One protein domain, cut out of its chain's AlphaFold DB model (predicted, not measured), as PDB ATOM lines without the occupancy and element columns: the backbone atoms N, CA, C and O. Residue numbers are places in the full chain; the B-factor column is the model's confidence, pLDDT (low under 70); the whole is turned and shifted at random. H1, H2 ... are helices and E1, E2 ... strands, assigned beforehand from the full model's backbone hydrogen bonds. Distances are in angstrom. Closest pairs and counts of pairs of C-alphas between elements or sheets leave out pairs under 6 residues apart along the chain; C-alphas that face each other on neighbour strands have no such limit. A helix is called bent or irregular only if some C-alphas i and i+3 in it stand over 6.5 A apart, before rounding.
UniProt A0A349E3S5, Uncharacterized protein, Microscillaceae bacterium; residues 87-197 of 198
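This is residues 87 to 197 of the 198 residues of an uncharacterized protein of Microscillaceae bacterium (UniProt A0A349E3S5). A strongly twisted sheet of five strands has H1 over one face and H3 over the other, while H2 packs on the first part of H1, off the sheet. Residues 175 to 182 of H3 meet the sheet, and the rest of this longest helix runs on toward one end of the long axis. The printed part has 111 residues with three named helices and five named strands, E1 E2 E3 H1 E4 H2 E5 H3, the mixed sheet being ordered E1 E2 E3 E4 E5; the class is mixed. It is compact, radius of gyration of the C-alphas 14.8 A, with spans of 48 by 27 by 25 A.

E1, residues 90 to 96, E2, residues 99 to 105, and E3, residues 114 to 118, form a meander, two antiparallel hairpins in a row; N 92 and O 103, and N 116 and O 102, are within hydrogen-bond range at 2.8 A. E4, residues 143 to 147, is parallel to E3, with N 117 and O 145 at 2.8 A, and to E5, residues 169 to 172, with N 170 and O 144 at 3.0 A. H1, residues 127 to 139, is over E4 at a height of 10.1 A over the sheet; their closest C-alphas, Ile 134 and Val 144, are 7.2 A apart. H3, residues 175 to 195, is on the opposite face at 10.0 A; its closest C-alpha pair with E4 is Leu 175 and Ile 147, 6.2 A. H2, residues 153 to 165, touches H1 at residues 127 to 131 of H1, closest C-alphas Gln 131 and Met 162, 7.3 A, at a steep tilt of 39 degrees. E3, H1, E4 and E4, H2, E5 are strand-helix-strand units, parallel neighbours joined through a helix, with right-handed crossovers. Every O i to N i+4 pair is within range in H1 and H3, 7 of 9 in irregular H2, where C-alphas 161 and 164 are 7.1 A apart.

H3 is 30.5 A long, H2 19.7 A and E2 19.5 A. E1 begins at C-alpha 90 (219.126, 248.701, 178.093); H3 ends at C-alpha 195 (235.167, 249.303, 163.045).

The C-alphas farthest apart, Thr 153 and Gln 197, are 49.5 A apart. The printed part has no cut, and no link is long. pLDDT is under 70 at residues 96 to 98, 124, 166 to 167 and 192 to 197.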
ATOM      1  N   ALA A  87     227.765 247.899 175.513       74.19
ATOM      2  CA  ALA A  87     227.799 248.281 176.928       74.19
ATOM      3  C   ALA A  87     226.635 249.205 177.339       74.19
ATOM      4  O   ALA A  87     226.283 249.285 178.513       74.19
ATOM      5  N   ASP A  88     226.030 249.899 176.374       77.44
ATOM      6  CA  ASP A  88     224.912 250.822 176.565       77.44
ATOM      7  C   ASP A  88     223.533 250.167 176.368       77.44
ATOM      8  O   ASP A  88     222.509 250.856 176.387       77.44
ATOM      9  N   LEU A  89     223.489 248.846 176.157       77.56
ATOM     10  CA  LEU A  89     222.252 248.105 175.955       77.56
ATOM     11  C   LEU A  89     221.373 248.154 177.212       77.56
ATOM     12  O   LEU A  89     221.741 247.664 178.279       77.56
ATOM     13  N   LYS A  90     220.158 248.680 177.057       78.62
ATOM     14  CA  LYS A  90     219.126 248.701 178.093       78.62
ATOM     15  C   LYS A  90     217.952 247.831 177.675       78.62
ATOM     16  O   LYS A  90     217.423 247.964 176.570       78.62
ATOM     17  N   VAL A  91     217.537 246.960 178.589       76.88
ATOM     18  CA  VAL A  91     216.351 246.115 178.444       76.88
ATOM     19  C   VAL A  91     215.389 246.464 179.566       76.88
ATOM     20  O   VAL A  91     215.664 246.201 180.734       76.88
ATOM     21  N   GLU A  92     214.262 247.057 179.203       76.12
ATOM     22  CA  GLU A  92     213.192 247.407 180.125       76.12
ATOM     23  C   GLU A  92     212.019 246.456 179.930       76.12
ATOM     24  O   GLU A  92     211.595 246.168 178.810       76.12
ATOM     25  N   THR A  93     211.487 245.951 181.037       75.06
ATOM     26  CA  THR A  93     210.348 245.036 181.026       75.06
ATOM     27  C   THR A  93     209.140 245.753 181.593       75.06
ATOM     28  O   THR A  93     209.201 246.253 182.716       75.06
ATOM     29  N   TYR A  94     208.038 245.776 180.857       74.12
ATOM     30  CA  TYR A  94     206.798 246.383 181.323       74.12
ATOM     31  C   TYR A  94     205.612 245.470 181.036       74.12
ATOM     32  O   TYR A  94     205.608 244.698 180.076       74.12
ATOM     33  N   HIS A  95     204.599 245.559 181.893       70.38
ATOM     34  CA  HIS A  95     203.333 244.867 181.707       70.38
ATOM     35  C   HIS A  95     202.244 245.879 181.388       70.38
ATOM     36  O   HIS A  95     202.092 246.893 182.067       70.38
ATOM     37  N   ARG A  96     201.441 245.570 180.377       67.62
ATOM     38  CA  ARG A  96     200.197 246.285 180.089       67.62
ATOM     39  C   ARG A  96     199.176 245.247 179.662       67.62
ATOM     40  O   ARG A  96     199.501 244.353 178.888       67.62
ATOM     41  N   ASN A  97     197.962 245.331 180.197       64.81
ATOM     42  CA  ASN A  97     196.879 244.390 179.887       64.81
ATOM     43  C   ASN A  97     197.267 242.909 180.102       64.81
ATOM     44  O   ASN A  97     196.846 242.045 179.343       64.81
ATOM     45  N   ARG A  98     198.083 242.618 181.131       65.19
ATOM     46  CA  ARG A  98     198.656 241.285 181.438       65.19
ATOM     47  C   ARG A  98     199.564 240.685 180.356       65.19
ATOM     48  O   ARG A  98     199.998 239.553 180.504       65.19
ATOM     49  N   GLN A  99     199.929 241.456 179.339       70.94
ATOM     50  CA  GLN A  99     200.909 241.051 178.338       70.94
ATOM     51  C   GLN A  99     202.292 241.537 178.735       70.94
ATOM     52  O   GLN A  99     202.464 242.695 179.137       70.94
ATOM     53  N   LYS A 100     203.271 240.644 178.608       74.75
ATOM     54  CA  LYS A 100     204.671 240.946 178.881       74.75
ATOM     55  C   LYS A 100     205.279 241.659 177.683       74.75
ATOM     56  O   LYS A 100     205.076 241.274 176.532       74.75
ATOM     57  N   ARG A 101     206.019 242.729 177.953       81.00
ATOM     58  CA  ARG A 101     206.622 243.559 176.914       81.00
ATOM     59  C   ARG A 101     208.052 243.879 177.270       81.00
ATOM     60  O   ARG A 101     208.381 244.099 178.437       81.00
ATOM     61  N   LEU A 102     208.895 243.869 176.251       81.12
ATOM     62  CA  LEU A 102     210.323 244.102 176.385       81.12
ATOM     63  C   LEU A 102     210.695 245.247 175.457       81.12
ATOM     64  O   LEU A 102     210.596 245.113 174.240       81.12
ATOM     65  N   LEU A 103     211.104 246.368 176.036       82.81
ATOM     66  CA  LEU A 103     211.687 247.485 175.313       82.81
ATOM     67  C   LEU A 103     213.206 247.326 175.348       82.81
ATOM     68  O   LEU A 103     213.812 247.258 176.415       82.81
ATOM     69  N   ILE A 104     213.821 247.258 174.174       81.56
ATOM     70  CA  ILE A 104     215.266 247.135 174.009       81.56
ATOM     71  C   ILE A 104     215.768 248.400 173.321       81.56
ATOM     72  O   ILE A 104     215.324 248.757 172.224       81.56
ATOM     73  N   THR A 105     216.713 249.076 173.969       80.62
ATOM     74  CA  THR A 105     217.326 250.311 173.472       80.62
ATOM     75  C   THR A 105     218.846 250.233 173.589       80.62
ATOM     76  O   THR A 105     219.382 249.631 174.512       80.62
ATOM     77  N   SER A 106     219.551 250.799 172.615       79.94
ATOM     78  CA  SER A 106     221.008 250.983 172.613       79.94
ATOM     79  C   SER A 106     221.288 252.134 171.657       79.94
ATOM     80  O   SER A 106     220.911 252.070 170.488       79.94
ATOM     81  N   GLN A 107     221.890 253.203 172.156       78.31
ATOM     82  CA  GLN A 107     222.222 254.388 171.370       78.31
ATOM     83  C   GLN A 107     223.371 254.103 170.394       78.31
ATOM     84  O   GLN A 107     223.382 254.643 169.291       78.31
ATOM     85  N   ALA A 108     224.302 253.223 170.767       70.00
ATOM     86  CA  ALA A 108     225.478 252.900 169.966       70.00
ATOM     87  C   ALA A 108     225.173 251.966 168.781       70.00
ATOM     88  O   ALA A 108     225.768 252.104 167.714       70.00
ATOM     89  N   CYS A 109     224.256 251.003 168.950       73.62
ATOM     90  CA  CYS A 109     224.086 249.898 167.991       73.62
ATOM     91  C   CYS A 109     222.707 249.825 167.330       73.62
ATOM     92  O   CYS A 109     222.536 249.133 166.316       73.62
ATOM     93  N   LEU A 110     221.705 250.518 167.875       77.44
ATOM     94  CA  LEU A 110     220.355 250.528 167.326       77.44
ATOM     95  C   LEU A 110     220.000 251.910 166.780       77.44
ATOM     96  O   LEU A 110     219.775 252.859 167.516       77.44
ATOM     97  N   LYS A 111     219.813 251.988 165.457       77.62
ATOM     98  CA  LYS A 111     219.223 253.173 164.805       77.62
ATOM     99  C   LYS A 111     217.758 253.410 165.205       77.62
ATOM    100  O   LYS A 111     217.237 254.499 164.997       77.62
ATOM    101  N   LYS A 112     217.071 252.366 165.682       84.25
ATOM    102  CA  LYS A 112     215.657 252.367 166.078       84.25
ATOM    103  C   LYS A 112     215.489 251.504 167.321       84.25
ATOM    104  O   LYS A 112     215.974 250.372 167.322       84.25
ATOM    105  N   SER A 113     214.772 252.004 168.323       85.69
ATOM    106  CA  SER A 113     214.373 251.207 169.487       85.69
ATOM    107  C   SER A 113     213.534 250.003 169.057       85.69
ATOM    108  O   SER A 113     212.849 250.041 168.031       85.69
ATOM    109  N   LEU A 114     213.599 248.929 169.837       87.25
ATOM    110  CA  LEU A 114     212.924 247.667 169.555       87.25
ATOM    111  C   LEU A 114     211.932 247.370 170.676       87.25
ATOM    112  O   LEU A 114     212.281 247.485 171.846       87.25
ATOM    113  N   VAL A 115     210.723 246.941 170.332       88.19
ATOM    114  CA  VAL A 115     209.739 246.438 171.294       88.19
ATOM    115  C   VAL A 115     209.367 245.014 170.917       88.19
ATOM    116  O   VAL A 115     208.990 244.756 169.777       88.19
ATOM    117  N   ILE A 116     209.457 244.100 171.879       88.00
ATOM    118  CA  ILE A 116     208.961 242.730 171.774       88.00
ATOM    119  C   ILE A 116     207.661 242.644 172.575       88.00
ATOM    120  O   ILE A 116     207.638 242.939 173.771       88.00
ATOM    121  N   LEU A 117     206.585 242.253 171.901       87.62
ATOM    122  CA  LEU A 117     205.256 242.039 172.455       87.62
ATOM    123  C   LEU A 117     205.030 240.535 172.590       87.62
ATOM    124  O   LEU A 117     204.960 239.829 171.583       87.62
ATOM    125  N   ASP A 118     204.925 240.050 173.823       85.12
ATOM    126  CA  ASP A 118     204.559 238.665 174.093       85.12
ATOM    127  C   ASP A 118     203.036 238.541 174.127       85.12
ATOM    128  O   ASP A 118     202.373 239.084 175.019       85.12
ATOM    129  N   LEU A 119     202.488 237.875 173.113       83.62
ATOM    130  CA  LEU A 119     201.055 237.680 172.931       83.62
ATOM    131  C   LEU A 119     200.676 236.210 173.110       83.62
ATOM    132  O   LEU A 119     199.625 235.795 172.653       83.62
ATOM    133  N   THR A 120     201.503 235.405 173.776       76.62
ATOM    134  CA  THR A 120     201.220 233.974 173.952       76.62
ATOM    135  C   THR A 120     199.931 233.733 174.761       76.62
ATOM    136  O   THR A 120     199.190 232.796 174.483       76.62
ATOM    137  N   ASP A 121     199.602 234.612 175.719       73.69
ATOM    138  CA  ASP A 121     198.311 234.601 176.427       73.69
ATOM    139  C   ASP A 121     197.299 235.548 175.753       73.69
ATOM    140  O   ASP A 121     197.298 236.768 175.958       73.69
ATOM    141  N   MET A 122     196.414 234.957 174.947       70.81
ATOM    142  CA  MET A 122     195.388 235.664 174.170       70.81
ATOM    143  C   MET A 122     194.070 235.877 174.925       70.81
ATOM    144  O   MET A 122     193.164 236.518 174.394       70.81
ATOM    145  N   SER A 123     193.935 235.379 176.161       70.25
ATOM    146  CA  SER A 123     192.645 235.294 176.871       70.25
ATOM    147  C   SER A 123     191.923 236.636 177.068       70.25
ATOM    148  O   SER A 123     190.711 236.664 177.284       70.25
ATOM    149  N   LYS A 124     192.652 237.757 177.004       68.62
ATOM    150  CA  LYS A 124     192.126 239.126 177.170       68.62
ATOM    151  C   LYS A 124     192.650 240.112 176.127       68.62
ATOM    152  O   LYS A 124     192.617 241.322 176.357       68.62
ATOM    153  N   LEU A 125     193.179 239.618 175.009       76.75
ATOM    154  CA  LEU A 125     193.737 240.493 173.989       76.75
ATOM    155  C   LEU A 125     192.612 241.225 173.242       76.75
ATOM    156  O   LEU A 125     191.770 240.607 172.599       76.75
ATOM    157  N   ASN A 126     192.637 242.559 173.283       83.44
ATOM    158  CA  ASN A 126     191.841 243.384 172.381       83.44
ATOM    159  C   ASN A 126     192.663 243.701 171.127       83.44
ATOM    160  O   ASN A 126     193.592 244.514 171.171       83.44
ATOM    161  N   THR A 127     192.308 243.083 170.001       83.75
ATOM    162  CA  THR A 127     193.037 243.261 168.741       83.75
ATOM    163  C   THR A 127     193.025 244.707 168.248       83.75
ATOM    164  O   THR A 127     194.031 245.172 167.720       83.75
ATOM    165  N   LYS A 128     191.935 245.462 168.457       85.44
ATOM    166  CA  LYS A 128     191.858 246.870 168.023       85.44
ATOM    167  C   LYS A 128     192.858 247.744 168.777       85.44
ATOM    168  O   LYS A 128     193.551 248.559 168.169       85.44
ATOM    169  N   ASP A 129     192.967 247.548 170.088       85.19
ATOM    170  CA  ASP A 129     193.915 248.298 170.916       85.19
ATOM    171  C   ASP A 129     195.360 247.959 170.540       85.19
ATOM    172  O   ASP A 129     196.198 248.854 170.439       85.19
ATOM    173  N   LEU A 130     195.635 246.681 170.265       86.62
ATOM    174  CA  LEU A 130     196.941 246.223 169.796       86.62
ATOM    175  C   LEU A 130     197.306 246.833 168.437       86.62
ATOM    176  O   LEU A 130     198.427 247.303 168.265       86.62
ATOM    177  N   GLN A 131     196.376 246.874 167.481       87.38
ATOM    178  CA  GLN A 131     196.606 247.508 166.178       87.38
ATOM    179  C   GLN A 131     196.930 248.999 166.323       87.38
ATOM    180  O   GLN A 131     197.912 249.473 165.748       87.38
ATOM    181  N   ASN A 132     196.154 249.723 167.134       88.19
ATOM    182  CA  ASN A 132     196.397 251.138 167.422       88.19
ATOM    183  C   ASN A 132     197.764 251.355 168.089       88.19
ATOM    184  O   ASN A 132     198.484 252.295 167.751       88.19
ATOM    185  N   GLU A 133     198.145 250.470 169.012       87.31
ATOM    186  CA  GLU A 133     199.444 250.507 169.683       87.31
ATOM    187  C   GLU A 133     200.599 250.263 168.704       87.31
ATOM    188  O   GLU A 133     201.568 251.021 168.705       87.31
ATOM    189  N   ILE A 134     200.494 249.271 167.818       87.50
ATOM    190  CA  ILE A 134     201.529 249.005 166.808       87.50
ATOM    191  C   ILE A 134     201.674 250.186 165.847       87.50
ATOM    192  O   ILE A 134     202.795 250.602 165.557       87.50
ATOM    193  N   GLN A 135     200.564 250.777 165.398       88.50
ATOM    194  CA  GLN A 135     200.605 251.979 164.563       88.50
ATOM    195  C   GLN A 135     201.255 253.162 165.293       88.50
ATOM    196  O   GLN A 135     202.027 253.913 164.697       88.50
ATOM    197  N   TYR A 136     200.976 253.330 166.586       89.44
ATOM    198  CA  TYR A 136     201.612 254.356 167.408       89.44
ATOM    199  C   TYR A 136     203.130 254.143 167.513       89.44
ATOM    200  O   TYR A 136     203.896 255.070 167.250       89.44
ATOM    201  N   LEU A 137     203.573 252.916 167.807       88.19
ATOM    202  CA  LEU A 137     204.997 252.566 167.876       88.19
ATOM    203  C   LEU A 137     205.699 252.765 166.523       88.19
ATOM    204  O   LEU A 137     206.811 253.290 166.467       88.19
ATOM    205  N   GLN A 138     205.025 252.435 165.419       85.88
ATOM    206  CA  GLN A 138     205.534 252.680 164.072       85.88
ATOM    207  C   GLN A 138     205.758 254.175 163.805       85.88
ATOM    208  O   GLN A 138     206.801 254.543 163.261       85.88
ATOM    209  N   ARG A 139     204.819 255.048 164.202       87.75
ATOM    210  CA  ARG A 139     204.964 256.513 164.062       87.75
ATOM    211  C   ARG A 139     206.151 257.052 164.859       87.75
ATOM    212  O   ARG A 139     206.784 258.009 164.430       87.75
ATOM    213  N   GLN A 140     206.485 256.410 165.975       86.75
ATOM    214  CA  GLN A 140     207.679 256.710 166.772       86.75
ATOM    215  C   GLN A 140     208.963 256.083 166.215       86.75
ATOM    216  O   GLN A 140     210.017 256.171 166.841       86.75
ATOM    217  N   ASN A 141     208.897 255.460 165.035       86.69
ATOM    218  CA  ASN A 141     210.017 254.789 164.388       86.69
ATOM    219  C   ASN A 141     210.600 253.633 165.229       86.69
ATOM    220  O   ASN A 141     211.787 253.323 165.123       86.69
ATOM    221  N   ILE A 142     209.766 252.986 166.049       86.94
ATOM    222  CA  ILE A 142     210.126 251.833 166.878       86.94
ATOM    223  C   ILE A 142     209.841 250.552 166.089       86.94
ATOM    224  O   ILE A 142     208.785 250.396 165.477       86.94
ATOM    225  N   GLN A 143     210.793 249.621 166.082       88.31
ATOM    226  CA  GLN A 143     210.622 248.309 165.456       88.31
ATOM    227  C   GLN A 143     209.857 247.368 166.390       88.31
ATOM    228  O   GLN A 143     210.246 247.191 167.542       88.31
ATOM    229  N   VAL A 144     208.816 246.716 165.873       89.38
ATOM    230  CA  VAL A 144     207.942 245.839 166.661       89.38
ATOM    231  C   VAL A 144     208.181 244.366 166.317       89.38
ATOM    232  O   VAL A 144     208.217 243.970 165.151       89.38
ATOM    233  N   TYR A 145     208.325 243.547 167.351       88.50
ATOM    234  CA  TYR A 145     208.417 242.094 167.299       88.50
ATOM    235  C   TYR A 145     207.247 241.527 168.092       88.50
ATOM    236  O   TYR A 145     206.926 242.030 169.162       88.50
ATOM    237  N   MET A 146     206.595 240.499 167.571       88.88
ATOM    238  CA  MET A 146     205.439 239.861 168.190       88.88
ATOM    239  C   MET A 146     205.728 238.381 168.369       88.88
ATOM    240  O   MET A 146     206.188 237.722 167.437       88.88
ATOM    241  N   ILE A 147     205.438 237.865 169.555       87.12
ATOM    242  CA  ILE A 147     205.503 236.437 169.848       87.12
ATOM    243  C   ILE A 147     204.074 235.925 169.848       87.12
ATOM    244  O   ILE A 147     203.248 236.405 170.622       87.12
ATOM    245  N   ILE A 148     203.783 235.020 168.922       84.94
ATOM    246  CA  ILE A 148     202.454 234.450 168.723       84.94
ATOM    247  C   ILE A 148     202.627 232.943 168.609       84.94
ATOM    248  O   ILE A 148     203.389 232.476 167.761       84.94
ATOM    249  N   ASP A 149     201.870 232.199 169.409       80.81
ATOM    250  CA  ASP A 149     201.728 230.759 169.234       80.81
ATOM    251  C   ASP A 149     200.834 230.475 168.019       80.81
ATOM    252  O   ASP A 149     199.604 230.524 168.102       80.81
ATOM    253  N   ARG A 150     201.465 230.228 166.868       72.25
ATOM    254  CA  ARG A 150     200.777 229.960 165.595       72.25
ATOM    255  C   ARG A 150     200.110 228.591 165.538       72.25
ATOM    256  O   ARG A 150     199.251 228.409 164.682       72.25
ATOM    257  N   ASP A 151     200.497 227.668 166.412       73.19
ATOM    258  CA  ASP A 151     199.937 226.317 166.437       73.19
ATOM    259  C   ASP A 151     198.582 226.298 167.166       73.19
ATOM    260  O   ASP A 151     197.804 225.348 167.052       73.19
ATOM    261  N   SER A 152     198.257 227.385 167.871       77.31
ATOM    262  CA  SER A 152     196.938 227.625 168.446       77.31
ATOM    263  C   SER A 152     195.968 228.248 167.428       77.31
ATOM    264  O   SER A 152     196.309 229.177 166.691       77.31
ATOM    265  N   THR A 153     194.706 227.805 167.441       76.62
ATOM    266  CA  THR A 153     193.629 228.372 166.600       76.62
ATOM    267  C   THR A 153     193.458 229.878 166.815       76.62
ATOM    268  O   THR A 153     193.284 230.644 165.870       76.62
ATOM    269  N   THR A 154     193.588 230.323 168.066       78.50
ATOM    270  CA  THR A 154     193.516 231.744 168.435       78.50
ATOM    271  C   THR A 154     194.696 232.561 167.901       78.50
ATOM    272  O   THR A 154     194.512 233.716 167.514       78.50
ATOM    273  N   GLY A 155     195.896 231.982 167.828       78.75
ATOM    274  CA  GLY A 155     197.060 232.630 167.228       78.75
ATOM    275  C   GLY A 155     196.961 232.758 165.709       78.75
ATOM    276  O   GLY A 155     197.361 233.789 165.160       78.75
ATOM    277  N   GLU A 156     196.379 231.769 165.027       80.38
ATOM    278  CA  GLU A 156     196.095 231.859 163.590       80.38
ATOM    279  C   GLU A 156     195.081 232.975 163.288       80.38
ATOM    280  O   GLU A 156     195.303 233.796 162.390       80.38
ATOM    281  N   ASP A 157     194.011 233.064 164.080       83.38
ATOM    282  CA  ASP A 157     193.001 234.119 163.957       83.38
ATOM    283  C   ASP A 157     193.580 235.508 164.231       83.38
ATOM    284  O   ASP A 157     193.306 236.451 163.480       83.38
ATOM    285  N   LEU A 158     194.434 235.650 165.252       82.38
ATOM    286  CA  LEU A 158     195.138 236.909 165.483       82.38
ATOM    287  C   LEU A 158     196.036 237.249 164.293       82.38
ATOM    288  O   LEU A 158     196.021 238.384 163.824       82.38
ATOM    289  N   ASN A 159     196.802 236.288 163.778       82.19
ATOM    290  CA  ASN A 159     197.671 236.525 162.631       82.19
ATOM    291  C   ASN A 159     196.865 237.027 161.419       82.19
ATOM    292  O   ASN A 159     197.254 238.019 160.801       82.19
ATOM    293  N   LYS A 160     195.695 236.429 161.151       83.19
ATOM    294  CA  LYS A 160     194.759 236.886 160.109       83.19
ATOM    295  C   LYS A 160     194.262 238.312 160.360       83.19
ATOM    296  O   LYS A 160     194.277 239.129 159.438       83.19
ATOM    297  N   GLN A 161     193.880 238.652 161.588       82.19
ATOM    298  CA  GLN A 161     193.428 240.008 161.938       82.19
ATOM    299  C   GLN A 161     194.548 241.053 161.844       82.19
ATOM    300  O   GLN A 161     194.294 242.215 161.528       82.19
ATOM    301  N   MET A 162     195.795 240.654 162.092       81.75
ATOM    302  CA  MET A 162     196.956 241.543 162.049       81.75
ATOM    303  C   MET A 162     197.554 241.694 160.642       81.75
ATOM    304  O   MET A 162     198.378 242.584 160.434       81.75
ATOM    305  N   THR A 163     197.085 240.919 159.652       77.12
ATOM    306  CA  THR A 163     197.570 240.945 158.254       77.12
ATOM    307  C   THR A 163     197.595 242.353 157.638       77.12
ATOM    308  O   THR A 163     198.437 242.665 156.802       77.12
ATOM    309  N   GLN A 164     196.708 243.248 158.082       73.56
ATOM    310  CA  GLN A 164     196.639 244.645 157.627       73.56
ATOM    311  C   GLN A 164     197.877 245.485 157.997       73.56
ATOM    312  O   GLN A 164     198.096 246.547 157.422       73.56
ATOM    313  N   LEU A 165     198.685 245.018 158.950       76.19
ATOM    314  CA  LEU A 165     199.920 245.656 159.411       76.19
ATOM    315  C   LEU A 165     201.172 244.860 158.985       76.19
ATOM    316  O   LEU A 165     202.258 245.062 159.534       76.19
ATOM    317  N   VAL A 166     201.042 243.944 158.018       66.38
ATOM    318  CA  VAL A 166     202.167 243.156 157.491       66.38
ATOM    319  C   VAL A 166     203.279 244.079 156.995       66.38
ATOM    320  O   VAL A 166     203.046 245.039 156.266       66.38
ATOM    321  N   GLY A 167     204.509 243.796 157.429       67.44
ATOM    322  CA  GLY A 167     205.692 244.619 157.150       67.44
ATOM    323  C   GLY A 167     206.022 245.649 158.237       67.44
ATOM    324  O   GLY A 167     207.153 246.131 158.278       67.44
ATOM    325  N   VAL A 168     205.092 245.937 159.155       75.06
ATOM    326  CA  VAL A 168     205.324 246.832 160.307       75.06
ATOM    327  C   VAL A 168     205.945 246.082 161.491       75.06
ATOM    328  O   VAL A 168     206.724 246.654 162.256       75.06
ATOM    329  N   TYR A 169     205.645 244.791 161.619       78.88
ATOM    330  CA  TYR A 169     206.102 243.940 162.713       78.88
ATOM    331  C   TYR A 169     206.669 242.607 162.206       78.88
ATOM    332  O   TYR A 169     206.413 242.186 161.076       78.88
ATOM    333  N   ARG A 170     207.461 241.931 163.049       83.62
ATOM    334  CA  ARG A 170     207.982 240.574 162.793       83.62
ATOM    335  C   ARG A 170     207.384 239.582 163.779       83.62
ATOM    336  O   ARG A 170     207.311 239.894 164.961       83.62
ATOM    337  N   ILE A 171     206.992 238.401 163.308       84.56
ATOM    338  CA  ILE A 171     206.381 237.361 164.146       84.56
ATOM    339  C   ILE A 171     207.406 236.274 164.459       84.56
ATOM    340  O   ILE A 171     208.100 235.810 163.556       84.56
ATOM    341  N   PHE A 172     207.441 235.844 165.715       84.00
ATOM    342  CA  PHE A 172     208.213 234.709 166.206       84.00
ATOM    343  C   PHE A 172     207.286 233.738 166.944       84.00
ATOM    344  O   PHE A 172     206.307 234.165 167.552       84.00
ATOM    345  N   GLY A 173     207.590 232.440 166.881       79.06
ATOM    346  CA  GLY A 173     206.823 231.416 167.604       79.06
ATOM    347  C   GLY A 173     207.129 231.387 169.103       79.06
ATOM    348  O   GLY A 173     206.254 231.097 169.906       79.06
ATOM    349  N   THR A 174     208.359 231.737 169.495       80.38
ATOM    350  CA  THR A 174     208.789 231.751 170.901       80.38
ATOM    351  C   THR A 174     209.598 233.004 171.225       80.38
ATOM    352  O   THR A 174     210.220 233.621 170.350       80.38
ATOM    353  N   LEU A 175     209.609 233.374 172.510       80.25
ATOM    354  CA  LEU A 175     210.416 234.481 173.022       80.25
ATOM    355  C   LEU A 175     211.915 234.238 172.805       80.25
ATOM    356  O   LEU A 175     212.619 235.154 172.386       80.25
ATOM    357  N   ASP A 176     212.390 233.014 173.032       77.44
ATOM    358  CA  ASP A 176     213.812 232.677 172.932       77.44
ATOM    359  C   ASP A 176     214.344 232.874 171.509       77.44
ATOM    360  O   ASP A 176     215.344 233.566 171.321       77.44
ATOM    361  N   HIS A 177     213.619 232.398 170.490       78.56
ATOM    362  CA  HIS A 177     213.999 232.627 169.092       78.56
ATOM    363  C   HIS A 177     214.003 234.115 168.723       78.56
ATOM    364  O   HIS A 177     214.877 234.578 167.984       78.56
ATOM    365  N   CYS A 178     213.050 234.889 169.248       83.62
ATOM    366  CA  CYS A 178     213.030 236.335 169.040       83.62
ATOM    367  C   CYS A 178     214.262 237.007 169.666       83.62
ATOM    368  O   CYS A 178     214.872 237.882 169.048       83.62
ATOM    369  N   LEU A 179     214.639 236.606 170.880       82.38
ATOM    370  CA  LEU A 179     215.788 237.160 171.592       82.38
ATOM    371  C   LEU A 179     217.112 236.775 170.936       82.38
ATOM    372  O   LEU A 179     217.972 237.639 170.786       82.38
ATOM    373  N   GLU A 180     217.272 235.531 170.488       81.94
ATOM    374  CA  GLU A 180     218.450 235.098 169.731       81.94
ATOM    375  C   GLU A 180     218.615 235.894 168.436       81.94
ATOM    376  O   GLU A 180     219.710 236.378 168.136       81.94
ATOM    377  N   HIS A 181     217.521 236.114 167.703       84.81
ATOM    378  CA  HIS A 181     217.530 236.943 166.500       84.81
ATOM    379  C   HIS A 181     217.940 238.390 166.804       84.81
ATOM    380  O   HIS A 181     218.785 238.967 166.112       84.81
ATOM    381  N   VAL A 182     217.369 238.993 167.853       83.31
ATOM    382  CA  VAL A 182     217.722 240.357 168.279       83.31
ATOM    383  C   VAL A 182     219.185 240.431 168.718       83.31
ATOM    384  O   VAL A 182     219.899 241.341 168.295       83.31
ATOM    385  N   ARG A 183     219.661 239.454 169.495       82.19
ATOM    386  CA  ARG A 183     221.058 239.345 169.929       82.19
ATOM    387  C   ARG A 183     222.002 239.248 168.735       82.19
ATOM    388  O   ARG A 183     222.970 240.003 168.677       82.19
ATOM    389  N   GLY A 184     221.709 238.382 167.766       81.88
ATOM    390  CA  GLY A 184     222.508 238.240 166.547       81.88
ATOM    391  C   GLY A 184     222.658 239.566 165.799       81.88
ATOM    392  O   GLY A 184     223.770 239.945 165.429       81.88
ATOM    393  N   ARG A 185     221.563 240.329 165.662       83.12
ATOM    394  CA  ARG A 185     221.602 241.670 165.052       83.12
ATOM    395  C   ARG A 185     222.410 242.671 165.871       83.12
ATOM    396  O   ARG A 185     223.148 243.458 165.288       83.12
ATOM    397  N   LEU A 186     222.274 242.662 167.196       82.81
ATOM    398  CA  LEU A 186     223.022 243.562 168.073       82.81
ATOM    399  C   LEU A 186     224.526 243.306 167.989       82.81
ATOM    400  O   LEU A 186     225.280 244.257 167.821       82.81
ATOM    401  N   VAL A 187     224.957 242.044 168.028       82.25
ATOM    402  CA  VAL A 187     226.377 241.674 167.909       82.25
ATOM    403  C   VAL A 187     226.941 242.073 166.544       82.25
ATOM    404  O   VAL A 187     228.032 242.631 166.469       82.25
ATOM    405  N   GLN A 188     226.200 241.831 165.456       81.12
ATOM    406  CA  GLN A 188     226.618 242.252 164.113       81.12
ATOM    407  C   GLN A 188     226.756 243.774 164.015       81.12
ATOM    408  O   GLN A 188     227.780 244.268 163.552       81.12
ATOM    409  N   ASN A 189     225.757 244.517 164.498       80.75
ATOM    410  CA  ASN A 189     225.786 245.976 164.479       80.75
ATOM    411  C   ASN A 189     226.912 246.543 165.351       80.75
ATOM    412  O   ASN A 189     227.541 247.513 164.942       80.75
ATOM    413  N   ASN A 190     227.185 245.928 166.505       77.06
ATOM    414  CA  ASN A 190     228.255 246.336 167.415       77.06
ATOM    415  C   ASN A 190     229.642 246.143 166.785       77.06
ATOM    416  O   ASN A 190     230.496 247.016 166.853       77.06
ATOM    417  N   LYS A 191     229.866 245.026 166.080       75.50
ATOM    418  CA  LYS A 191     231.120 244.817 165.334       75.50
ATOM    419  C   LYS A 191     231.320 245.860 164.229       75.50
ATOM    420  O   LYS A 191     232.441 246.294 163.991       75.50
ATOM    421  N   ILE A 192     230.241 246.271 163.563       68.56
ATOM    422  CA  ILE A 192     230.291 247.290 162.504       68.56
ATOM    423  C   ILE A 192     230.530 248.691 163.087       68.56
ATOM    424  O   ILE A 192     231.294 249.458 162.510       68.56
ATOM    425  N   SER A 193     229.900 249.037 164.215       60.09
ATOM    426  CA  SER A 193     230.065 250.356 164.841       60.09
ATOM    427  C   SER A 193     231.475 250.569 165.389       60.09
ATOM    428  O   SER A 193     232.031 251.649 165.197       60.09
ATOM    429  N   VAL A 194     232.082 249.541 165.993       59.38
ATOM    430  CA  VAL A 194     233.467 249.602 166.497       59.38
ATOM    431  C   VAL A 194     234.469 249.814 165.354       59.38
ATOM    432  O   VAL A 194     235.380 250.625 165.482       59.38
ATOM    433  N   ASN A 195     234.266 249.174 164.198       58.62
ATOM    434  CA  ASN A 195     235.167 249.303 163.045       58.62
ATOM    435  C   ASN A 195     235.123 250.676 162.345       58.62
ATOM    436  O   ASN A 195     236.005 250.970 161.547       58.62
ATOM    437  N   HIS A 196     234.115 251.510 162.609       50.84
ATOM    438  CA  HIS A 196     234.026 252.869 162.056       50.84
ATOM    439  C   HIS A 196     234.588 253.957 162.980       50.84
ATOM    440  O   HIS A 196     234.609 255.124 162.594       50.84
ATOM    441  N   GLN A 197     235.022 253.595 164.190       45.78
ATOM    442  CA  GLN A 197     235.638 254.509 165.157       45.78
ATOM    443  C   GLN A 197     237.151 254.282 165.327       45.78
ATOM    444  O   GLN A 197     237.758 254.935 166.174       45.78
TER     445      GLN A 197